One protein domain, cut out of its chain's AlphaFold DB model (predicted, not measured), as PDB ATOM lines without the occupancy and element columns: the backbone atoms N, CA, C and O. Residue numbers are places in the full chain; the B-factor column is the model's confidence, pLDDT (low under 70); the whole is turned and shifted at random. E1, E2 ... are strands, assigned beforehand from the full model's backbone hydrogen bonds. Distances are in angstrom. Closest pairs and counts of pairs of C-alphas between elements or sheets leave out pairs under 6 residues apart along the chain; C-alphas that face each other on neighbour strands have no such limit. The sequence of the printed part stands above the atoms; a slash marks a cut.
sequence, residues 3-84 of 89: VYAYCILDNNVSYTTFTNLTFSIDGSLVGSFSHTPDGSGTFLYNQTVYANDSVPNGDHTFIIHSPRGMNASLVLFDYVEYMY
ATOM      1  N   VAL A   3      27.706  41.630  -4.941       97.25
ATOM      2  CA  VAL A   3      27.804  42.786  -5.833       97.25
ATOM      3  C   VAL A   3      28.115  42.283  -7.237       97.25
ATOM      4  O   VAL A   3      29.106  41.580  -7.455       97.25
ATOM      5  N   TYR A   4      27.288  42.683  -8.194       98.12
ATOM      6  CA  TYR A   4      27.457  42.413  -9.616       98.12
ATOM      7  C   TYR A   4      27.450  43.738 -10.371       98.12
ATOM      8  O   TYR A   4      26.590  44.583 -10.131       98.12
ATOM      9  N   ALA A   5      28.398  43.935 -11.282       98.38
ATOM     10  CA  ALA A   5      28.438  45.118 -12.136       98.38
ATOM     11  C   ALA A   5      28.263  44.719 -13.595       98.38
ATOM     12  O   ALA A   5      28.876  43.752 -14.063       98.38
ATOM     13  N   TYR A   6      27.467  45.508 -14.307       98.69
ATOM     14  CA  TYR A   6      27.114  45.274 -15.695       98.69
ATOM     15  C   TYR A   6      27.485  46.481 -16.553       98.69
ATOM     16  O   TYR A   6      27.389  47.637 -16.133       98.69
ATOM     17  N   CYS A   7      27.946  46.207 -17.767       98.50
ATOM     18  CA  CYS A   7      28.251  47.215 -18.776       98.50
ATOM     19  C   CYS A   7      27.684  46.795 -20.131       98.50
ATOM     20  O   CYS A   7      27.351  45.630 -20.365       98.50
ATOM     21  N   ILE A   8      27.632  47.764 -21.037       98.69
ATOM     22  CA  ILE A   8      27.434  47.534 -22.462       98.69
ATOM     23  C   ILE A   8      28.821  47.432 -23.106       98.69
ATOM     24  O   ILE A   8      29.687  48.271 -22.856       98.69
ATOM     25  N   LEU A   9      29.047  46.418 -23.936       98.44
ATOM     26  CA  LEU A   9      30.286  46.268 -24.704       98.44
ATOM     27  C   LEU A   9      30.019  46.610 -26.168       98.44
ATOM     28  O   LEU A   9      29.053  46.123 -26.752       98.44
ATOM     29  N   ASP A  10      30.868  47.442 -26.760       98.06
ATOM     30  CA  ASP A  10      30.781  47.814 -28.171       98.06
ATOM     31  C   ASP A  10      31.831  47.033 -28.973       98.06
ATOM     32  O   ASP A  10      33.016  47.045 -28.646       98.06
ATOM     33  N   ASN A  11      31.399  46.335 -30.021       98.19
ATOM     34  CA  ASN A  11      32.272  45.566 -30.905       98.19
ATOM     35  C   ASN A  11      32.696  46.314 -32.182       98.19
ATOM     36  O   ASN A  11      33.250  45.703 -33.099       98.19
ATOM     37  N   ASN A  12      32.444  47.619 -32.295       97.31
ATOM     38  CA  ASN A  12      32.928  48.417 -33.419       97.31
ATOM     39  C   ASN A  12      34.450  48.613 -33.342       97.31
ATOM     40  O   ASN A  12      35.000  48.820 -32.268       97.31
ATOM     41  N   VAL A  13      35.140  48.588 -34.482       96.56
ATOM     42  CA  VAL A  13      36.598  48.820 -34.579       96.56
ATOM     43  C   VAL A  13      36.955  50.142 -35.272       96.56
ATOM     44  O   VAL A  13      38.129  50.455 -35.448       96.56
ATOM     45  N   SER A  14      35.955  50.938 -35.662       96.44
ATOM     46  CA  SER A  14      36.133  52.234 -36.340       96.44
ATOM     47  C   SER A  14      36.469  53.378 -35.373       96.44
ATOM     48  O   SER A  14      36.843  54.464 -35.808       96.44
ATOM     49  N   TYR A  15      36.308  53.152 -34.068       93.94
ATOM     50  CA  TYR A  15      36.628  54.072 -32.978       93.94
ATOM     51  C   TYR A  15      37.036  53.278 -31.727       93.94
ATOM     52  O   TYR A  15      36.994  52.049 -31.716       93.94
ATOM     53  N   THR A  16      37.478  53.967 -30.672       93.94
ATOM     54  CA  THR A  16      37.880  53.313 -29.422       93.94
ATOM     55  C   THR A  16      36.676  52.718 -28.701       93.94
ATOM     56  O   THR A  16      35.835  53.445 -28.182       93.94
ATOM     57  N   THR A  17      36.653  51.393 -28.622       96.19
ATOM     58  CA  THR A  17      35.625  50.587 -27.940       96.19
ATOM     59  C   THR A  17      36.218  49.548 -26.993       96.19
ATOM     60  O   THR A  17      35.483  48.855 -26.298       96.19
ATOM     61  N   PHE A  18      37.551  49.448 -26.940       95.75
ATOM     62  CA  PHE A  18      38.244  48.641 -25.944       95.75
ATOM     63  C   PHE A  18      37.768  49.042 -24.547       95.75
ATOM     64  O   PHE A  18      37.841  50.216 -24.190       95.75
ATOM     65  N   THR A  19      37.305  48.077 -23.760       95.56
ATOM     66  CA  THR A  19      36.914  48.298 -22.367       95.56
ATOM     67  C   THR A  19      37.946  47.635 -21.479       95.56
ATOM     68  O   THR A  19      38.280  46.468 -21.648       95.56
ATOM     69  N   ASN A  20      38.460  48.377 -20.511       95.56
ATOM     70  CA  ASN A  20      39.337  47.866 -19.471       95.56
ATOM     71  C   ASN A  20      38.889  48.467 -18.149       95.56
ATOM     72  O   ASN A  20      38.667  49.676 -18.078       95.56
ATOM     73  N   LEU A  21      38.726  47.623 -17.139       95.94
ATOM     74  CA  LEU A  21      38.177  47.967 -15.839       95.94
ATOM     75  C   LEU A  21      38.974  47.266 -14.745       95.94
ATOM     76  O   LEU A  21      39.373  46.109 -14.878       95.94
ATOM     77  N   THR A  22      39.150  47.951 -13.625       96.19
ATOM     78  CA  THR A  22      39.612  47.349 -12.372       96.19
ATOM     79  C   THR A  22      38.633  47.698 -11.265       96.19
ATOM     80  O   THR A  22      38.069  48.789 -11.264       96.19
ATOM     81  N   PHE A  23      38.434  46.797 -10.313       97.50
ATOM     82  CA  PHE A  23      37.404  46.923  -9.285       97.50
ATOM     83  C   PHE A  23      38.038  46.947  -7.905       97.50
ATOM     84  O   PHE A  23      38.937  46.149  -7.631       97.50
ATOM     85  N   SER A  24      37.558  47.822  -7.024       97.56
ATOM     86  CA  SER A  24      37.969  47.825  -5.619       97.56
ATOM     87  C   SER A  24      36.784  47.841  -4.669       97.56
ATOM     88  O   SER A  24      35.809  48.543  -4.929       97.56
ATOM     89  N   ILE A  25      36.920  47.140  -3.547       97.50
ATOM     90  CA  ILE A  25      36.026  47.230  -2.388       97.50
ATOM     91  C   ILE A  25      36.861  47.738  -1.214       97.50
ATOM     92  O   ILE A  25      37.937  47.202  -0.946       97.50
ATOM     93  N   ASP A  26      36.414  48.817  -0.572       97.44
ATOM     94  CA  ASP A  26      37.071  49.449   0.585       97.44
ATOM     95  C   ASP A  26      38.556  49.765   0.349       97.44
ATOM     96  O   ASP A  26      39.426  49.562   1.196       97.44
ATOM     97  N   GLY A  27      38.864  50.232  -0.864       96.38
ATOM     98  CA  GLY A  27      40.222  50.568  -1.296       96.38
ATOM     99  C   GLY A  27      41.100  49.370  -1.677       96.38
ATOM    100  O   GLY A  27      42.193  49.577  -2.203       96.38
ATOM    101  N   SER A  28      40.636  48.133  -1.485       96.81
ATOM    102  CA  SER A  28      41.354  46.919  -1.894       96.81
ATOM    103  C   SER A  28      40.957  46.502  -3.304       96.81
ATOM    104  O   SER A  28      39.772  46.404  -3.607       96.81
ATOM    105  N   LEU A  29      41.933  46.233  -4.174       96.69
ATOM    106  CA  LEU A  29      41.672  45.737  -5.526       96.69
ATOM    107  C   LEU A  29      41.153  44.291  -5.469       96.69
ATOM    108  O   LEU A  29      41.815  43.419  -4.913       96.69
ATOM    109  N   VAL A  30      39.987  44.041  -6.065       97.06
ATOM    110  CA  VAL A  30      39.262  42.757  -5.990       97.06
ATOM    111  C   VAL A  30      39.014  42.110  -7.352       97.06
ATOM    112  O   VAL A  30      38.460  41.017  -7.418       97.06
ATOM    113  N   GLY A  31      39.410  42.755  -8.451       96.12
ATOM    114  CA  GLY A  31      39.300  42.157  -9.777       96.12
ATOM    115  C   GLY A  31      39.609  43.114 -10.918       96.12
ATOM    116  O   GLY A  31      39.818  44.314 -10.722       96.12
ATOM    117  N   SER A  32      39.596  42.569 -12.128       96.06
ATOM    118  CA  SER A  32      39.709  43.322 -13.371       96.06
ATOM    119  C   SER A  32      38.908  42.660 -14.482       96.06
ATOM    120  O   SER A  32      38.706  41.448 -14.463       96.06
ATOM    121  N   PHE A  33      38.523  43.448 -15.475       96.81
ATOM    122  CA  PHE A  33      37.821  42.996 -16.666       96.81
ATOM    123  C   PHE A  33      38.385  43.707 -17.890       96.81
ATOM    124  O   PHE A  33      38.683  44.900 -17.831       96.81
ATOM    125  N   SER A  34      38.501  42.996 -19.007       95.56
ATOM    126  CA  SER A  34      38.811  43.614 -20.289       95.56
ATOM    127  C   SER A  34      38.007  42.996 -21.422       95.56
ATOM    128  O   SER A  34      37.713  41.803 -21.427       95.56
ATOM    129  N   HIS A  35      37.676  43.835 -22.398       96.75
ATOM    130  CA  HIS A  35      36.995  43.465 -23.627       96.75
ATOM    131  C   HIS A  35      37.683  44.121 -24.817       96.75
ATOM    132  O   HIS A  35      37.885  45.337 -24.837       96.75
ATOM    133  N   THR A  36      38.012  43.310 -25.819       96.81
ATOM    134  CA  THR A  36      38.529  43.767 -27.111       96.81
ATOM    135  C   THR A  36      37.423  43.581 -28.147       96.81
ATOM    136  O   THR A  36      36.919  42.463 -28.257       96.81
ATOM    137  N   PRO A  37      37.055  44.624 -28.916       96.94
ATOM    138  CA  PRO A  37      36.015  44.512 -29.936       96.94
ATOM    139  C   PRO A  37      36.373  43.445 -30.976       96.94
ATOM    140  O   PRO A  37      37.504  43.394 -31.462       96.94
ATOM    141  N   ASP A  38      35.398  42.621 -31.354       96.81
ATOM    142  CA  ASP A  38      35.580  41.571 -32.370       96.81
ATOM    143  C   ASP A  38      35.356  42.056 -33.819       96.81
ATOM    144  O   ASP A  38      35.556  41.299 -34.768       96.81
ATOM    145  N   GLY A  39      34.963  43.319 -34.006       97.00
ATOM    146  CA  GLY A  39      34.706  43.921 -35.316       97.00
ATOM    147  C   GLY A  39      33.294  43.707 -35.860       97.00
ATOM    148  O   GLY A  39      32.984  44.231 -36.928       97.00
ATOM    149  N   SER A  40      32.417  42.999 -35.143       97.75
ATOM    150  CA  SER A  40      31.017  42.802 -35.548       97.75
ATOM    151  C   SER A  40      30.190  44.092 -35.555       97.75
ATOM    152  O   SER A  40      29.150  44.146 -36.211       97.75
ATOM    153  N   GLY A  41      30.627  45.133 -34.833       96.06
ATOM    154  CA  GLY A  41      29.891  46.396 -34.707       96.06
ATOM    155  C   GLY A  41      28.609  46.299 -33.874       96.06
ATOM    156  O   GLY A  41      27.801  47.224 -33.897       96.06
ATOM    157  N   THR A  42      28.395  45.190 -33.164       98.12
ATOM    158  CA  THR A  42      27.225  44.995 -32.299       98.12
ATOM    159  C   THR A  42      27.453  45.553 -30.899       98.12
ATOM    160  O   THR A  42      28.553  45.440 -30.359       98.12
ATOM    161  N   PHE A  43      26.387  46.041 -30.267       98.38
ATOM    162  CA  PHE A  43      26.370  46.294 -28.826       98.38
ATOM    163  C   PHE A  43      25.925  45.037 -28.072       98.38
ATOM    164  O   PHE A  43      24.881  44.458 -28.380       98.38
ATOM    165  N   LEU A  44      26.705  44.629 -27.073       98.44
ATOM    166  CA  LEU A  44      26.369  43.563 -26.133       98.44
ATOM    167  C   LEU A  44      25.879  44.205 -24.834       98.44
ATOM    168  O   LEU A  44      26.660  44.832 -24.126       98.44
ATOM    169  N   TYR A  45      24.595  44.055 -24.528       98.19
ATOM    170  CA  TYR A  45      23.971  44.599 -23.315       98.19
ATOM    171  C   TYR A  45      24.044  43.604 -22.152       98.19
ATOM    172  O   TYR A  45      24.276  42.411 -22.378       98.19
ATOM    173  N   ASN A  46      23.818  44.083 -20.923       97.62
ATOM    174  CA  ASN A  46      23.776  43.265 -19.704       97.62
ATOM    175  C   ASN A  46      25.023  42.379 -19.519       97.62
ATOM    176  O   ASN A  46      24.922  41.247 -19.042       97.62
ATOM    177  N   GLN A  47      26.203  42.851 -19.929       98.56
ATOM    178  CA  GLN A  47      27.431  42.069 -19.798       98.56
ATOM    179  C   GLN A  47      27.961  42.193 -18.378       98.56
ATOM    180  O   GLN A  47      28.315  43.287 -17.941       98.56
ATOM    181  N   THR A  48      28.029  41.073 -17.661       98.38
ATOM    182  CA  THR A  48      28.625  41.019 -16.324       98.38
ATOM    183  C   THR A  48      30.129  41.247 -16.421       98.38
ATOM    184  O   THR A  48      30.865  40.402 -16.926       98.38
ATOM    185  N   VAL A  49      30.587  42.390 -15.913       98.25
ATOM    186  CA  VAL A  49      32.011  42.762 -15.880       98.25
ATOM    187  C   VAL A  49      32.646  42.529 -14.510       98.25
ATOM    188  O   VAL A  49      33.866  42.446 -14.401       98.25
ATOM    189  N   TYR A  50      31.836  42.397 -13.461       98.38
ATOM    190  CA  TYR A  50      32.274  42.009 -12.123       98.38
ATOM    191  C   TYR A  50      31.186  41.192 -11.434       98.38
ATOM    192  O   TYR A  50      30.005  41.514 -11.558       98.38
ATOM    193  N   ALA A  51      31.594  40.169 -10.688       97.94
ATOM    194  CA  ALA A  51      30.718  39.358  -9.857       97.94
ATOM    195  C   ALA A  51      31.462  38.959  -8.583       97.94
ATOM    196  O   ALA A  51      32.567  38.418  -8.648       97.94
ATOM    197  N   ASN A  52      30.853  39.220  -7.433       97.25
ATOM    198  CA  ASN A  52      31.335  38.751  -6.144       97.25
ATOM    199  C   ASN A  52      30.140  38.493  -5.230       97.25
ATOM    200  O   ASN A  52      29.442  39.428  -4.856       97.25
ATOM    201  N   ASP A  53      29.912  37.233  -4.881       95.12
ATOM    202  CA  ASP A  53      28.811  36.763  -4.032       95.12
ATOM    203  C   ASP A  53      29.199  36.603  -2.553       95.12
ATOM    204  O   ASP A  53      28.386  36.200  -1.720       95.12
ATOM    205  N   SER A  54      30.449  36.929  -2.227       93.19
ATOM    206  CA  SER A  54      31.088  36.636  -0.947       93.19
ATOM    207  C   SER A  54      31.523  37.914  -0.217       93.19
ATOM    208  O   SER A  54      32.479  37.904   0.560       93.19
ATOM    209  N   VAL A  55      30.831  39.034  -0.457       93.19
ATOM    210  CA  VAL A  55      31.077  40.300   0.248       93.19
ATOM    211  C   VAL A  55      30.519  40.183   1.678       93.19
ATOM    212  O   VAL A  55      29.350  39.792   1.834       93.19
ATOM    213  N   PRO A  56      31.316  40.483   2.727       92.12
ATOM    214  CA  PRO A  56      30.840  40.514   4.112       92.12
ATOM    215  C   PRO A  56      29.602  41.401   4.278       92.12
ATOM    216  O   PRO A  56      29.360  42.265   3.451       92.12
ATOM    217  N   ASN A  57      28.791  41.181   5.316       89.81
ATOM    218  CA  ASN A  57      27.665  42.074   5.607       89.81
ATOM    219  C   ASN A  57      28.172  43.383   6.238       89.81
ATOM    220  O   ASN A  57      29.023  43.337   7.130       89.81
ATOM    221  N   GLY A  58      27.651  44.522   5.779       90.06
ATOM    222  CA  GLY A  58      28.028  45.852   6.245       90.06
ATOM    223  C   GLY A  58      28.066  46.895   5.128       90.06
ATOM    224  O   GLY A  58      27.771  46.610   3.967       90.06
ATOM    225  N   ASP A  59      28.446  48.116   5.494       92.75
ATOM    226  CA  ASP A  59      28.664  49.192   4.532       92.75
ATOM    227  C   ASP A  59      29.992  48.984   3.802       92.75
ATOM    228  O   ASP A  59      31.037  48.807   4.430       92.75
ATOM    229  N   HIS A  60      29.958  49.057   2.471       94.38
ATOM    230  CA  HIS A  60      31.137  48.912   1.622       94.38
ATOM    231  C   HIS A  60      31.179  49.996   0.550       94.38
ATOM    232  O   HIS A  60      30.152  50.407   0.006       94.38
ATOM    233  N   THR A  61      32.387  50.425   0.188       97.38
ATOM    234  CA  THR A  61      32.609  51.303  -0.967       97.38
ATOM    235  C   THR A  61      33.106  50.483  -2.149       97.38
ATOM    236  O   THR A  61      34.276  50.104  -2.201       97.38
ATOM    237  N   PHE A  62      32.227  50.242  -3.119       97.31
ATOM    238  CA  PHE A  62      32.581  49.634  -4.399       97.31
ATOM    239  C   PHE A  62      32.953  50.710  -5.424       97.31
ATOM    240  O   PHE A  62      32.200  51.661  -5.637       97.31
ATOM    241  N   ILE A  63      34.109  50.565  -6.073       97.25
ATOM    242  CA  ILE A  63      34.593  51.499  -7.099       97.25
ATOM    243  C   ILE A  63      34.961  50.722  -8.360       97.25
ATOM    244  O   ILE A  63      35.772  49.792  -8.318       97.25
ATOM    245  N   ILE A  64      34.404  51.161  -9.488       96.75
ATOM    246  CA  ILE A  64      34.816  50.759 -10.831       96.75
ATOM    247  C   ILE A  64      35.811  51.801 -11.336       96.75
ATOM    248  O   ILE A  64      35.486  52.980 -11.472       96.75
ATOM    249  N   HIS A  65      37.028  51.369 -11.628       94.38
ATOM    250  CA  HIS A  65      38.076  52.226 -12.165       94.38
ATOM    251  C   HIS A  65      38.244  51.938 -13.652       94.38
ATOM    252  O   HIS A  65      38.379  50.779 -14.040       94.38
ATOM    253  N   SER A  66      38.336  52.985 -14.471       89.38
ATOM    254  CA  SER A  66      38.987  52.875 -15.779       89.38
ATOM    255  C   SER A  66      40.498  52.975 -15.538       89.38
ATOM    256  O   SER A  66      40.976  54.066 -15.202       89.38
ATOM    257  N   PRO A  67      41.268  51.879 -15.651       75.38
ATOM    258  CA  PRO A  67      42.684  51.886 -15.347       75.38
ATOM    259  C   PRO A  67      43.414  52.872 -16.260       75.38
ATOM    260  O   PRO A  67      43.144  52.980 -17.458       75.38
ATOM    261  N   ARG A  68      44.356  53.613 -15.676       63.41
ATOM    262  CA  ARG A  68      45.232  54.525 -16.417       63.41
ATOM    263  C   ARG A  68      46.281  53.678 -17.137       63.41
ATOM    264  O   ARG A  68      47.037  52.963 -16.490       63.41
ATOM    265  N   GLY A  69      46.336  53.757 -18.462       66.00
ATOM    266  CA  GLY A  69      47.276  52.997 -19.288       66.00
ATOM    267  C   GLY A  69      47.481  53.644 -20.657       66.00
ATOM    268  O   GLY A  69      46.942  54.715 -20.922       66.00
ATOM    269  N   MET A  70      48.274  53.005 -21.525       67.12
ATOM    270  CA  MET A  70      48.566  53.533 -22.870       67.12
ATOM    271  C   MET A  70      47.369  53.456 -23.829       67.12
ATOM    272  O   MET A  70      47.291  54.254 -24.759       67.12
ATOM    273  N   ASN A  71      46.441  52.522 -23.606       77.69
ATOM    274  CA  ASN A  71      45.276  52.346 -24.467       77.69
ATOM    275  C   ASN A  71      44.093  53.138 -23.912       77.69
ATOM    276  O   ASN A  71      43.744  52.996 -22.739       77.69
ATOM    277  N   ALA A  72      43.464  53.945 -24.766       87.19
ATOM    278  CA  ALA A  72      42.190  54.566 -24.444       87.19
ATOM    279  C   ALA A  72      41.135  53.473 -24.183       87.19
ATOM    280  O   ALA A  72      41.086  52.474 -24.902       87.19
ATOM    281  N   SER A  73      40.328  53.664 -23.139       91.25
ATOM    282  CA  SER A  73      39.279  52.736 -22.707       91.25
ATOM    283  C   SER A  73      37.923  53.428 -22.812       91.25
ATOM    284  O   SER A  73      37.797  54.589 -22.412       91.25
ATOM    285  N   LEU A  74      36.921  52.729 -23.343       93.69
ATOM    286  CA  LEU A  74      35.523  53.140 -23.334       93.69
ATOM    287  C   LEU A  74      34.787  52.371 -22.234       93.69
ATOM    288  O   LEU A  74      34.835  51.142 -22.181       93.69
ATOM    289  N   VAL A  75      34.075  53.105 -21.378       95.62
ATOM    290  CA  VAL A  75      33.210  52.533 -20.342       95.62
ATOM    291  C   VAL A  75      31.777  52.963 -20.620       95.62
ATOM    292  O   VAL A  75      31.445  54.140 -20.488       95.62
ATOM    293  N   LEU A  76      30.935  52.005 -21.002       97.38
ATOM    294  CA  LEU A  76      29.492  52.188 -21.133       97.38
ATOM    295  C   LEU A  76      28.820  51.476 -19.958       97.38
ATOM    296  O   LEU A  76      28.521  50.285 -20.018       97.38
ATOM    297  N   PHE A  77      28.668  52.201 -18.853       97.62
ATOM    298  CA  PHE A  77      28.046  51.678 -17.642       97.62
ATOM    299  C   PHE A  77      26.548  51.424 -17.853       97.62
ATOM    300  O   PHE A  77      25.875  52.251 -18.466       97.62
ATOM    301  N   ASP A  78      26.050  50.307 -17.318       97.88
ATOM    302  CA  ASP A  78      24.631  49.951 -17.351       97.88
ATOM    303  C   ASP A  78      24.030  50.051 -15.939       97.88
ATOM    304  O   ASP A  78      23.406  51.055 -15.588       97.88
ATOM    305  N   TYR A  79      24.308  49.063 -15.081       98.06
ATOM    306  CA  TYR A  79      23.836  49.038 -13.697       98.06
ATOM    307  C   TYR A  79      24.745  48.211 -12.771       98.06
ATOM    308  O   TYR A  79      25.619  47.457 -13.206       98.06
ATOM    309  N   VAL A  80      24.529  48.366 -11.462       97.94
ATOM    310  CA  VAL A  80      25.084  47.503 -10.409       97.94
ATOM    311  C   VAL A  80      23.921  46.880  -9.652       97.94
ATOM    312  O   VAL A  80      23.003  47.587  -9.241       97.94
ATOM    313  N   GLU A  81      23.983  45.572  -9.441       97.06
ATOM    314  CA  GLU A  81      23.105  44.860  -8.519       97.06
ATOM    315  C   GLU A  81      23.868  44.592  -7.228       97.06
ATOM    316  O   GLU A  81      24.989  44.082  -7.252       97.06
ATOM    317  N   TYR A  82      23.252  44.922  -6.097       93.44
ATOM    318  CA  TYR A  82      23.747  44.528  -4.789       93.44
ATOM    319  C   TYR A  82      22.660  43.746  -4.058       93.44
ATOM    320  O   TYR A  82      21.485  44.112  -4.080       93.44
ATOM    321  N   MET A  83      23.055  42.650  -3.421       91.56
ATOM    322  CA  MET A  83      22.173  41.805  -2.625       91.56
ATOM    323  C   MET A  83      22.721  41.742  -1.209       91.56
ATOM    324  O   MET A  83      23.908  41.481  -1.010       91.56
ATOM    325  N   TYR A  84      21.864  41.955  -0.223       88.06
ATOM    326  CA  TYR A  84      22.223  41.848   1.181       88.06
ATOM    327  C   TYR A  84      21.247  40.917   1.887       88.06
ATOM    328  O   TYR A  84      20.076  40.835   1.515       88.06
TER     329      TYR A  84
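AT A GLANCE: This is residues 3 to 84 of the 89 residues of an uncharacterized protein of Piloderma croceum (strain F 1598) (UniProt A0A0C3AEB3). Two three-stranded sheets, E4 E1 E6 and E3 E2 E5, lie face to face as a flat sandwich, the strands of one at 19 degrees to those of the other. The chain changes sheet at four links. The 82 printed residues have no named helix and six strands, E1 to E6; both sheets are antiparallel and the class is all strand. It is only just compact, close to loose, with a radius of gyration of the C-alphas of 13.6 A and spans of 44 by 26 by 14 A.

HOW THE PARTS SIT: In the strongly twisted sheet, inner strand E1, residues 3 to 10, neighbours E4, residues 43 to 52 (N 5 to O 50, 2.9 A), and E6, residues 76 to 83 (N 6 to O 79, 2.9 A). In the other, E2, residues 19 to 25, neighbours E3, residues 28 to 35 (N 21 to O 33, 2.8 A), its hairpin partner, and E5, residues 62 to 65 (N 24 to O 63, 3.0 A). The closest C-alphas of E3 and E4, Phe 33 and Val 49, are 5.9 A apart.

IN THESE COORDINATES: E4 spans 24.4 A, E1 23.1 A. E1 begins at C-alpha 3 (27.804, 42.786, -5.833); E6 ends at C-alpha 83 (22.173, 41.805, -2.625).

THE WHOLE: The farthest C-alphas, Ser 14 and Asn 57, are 44.0 A apart. The printed part has no cut and no long link; pLDDT is under 70 at residues 68 to 70.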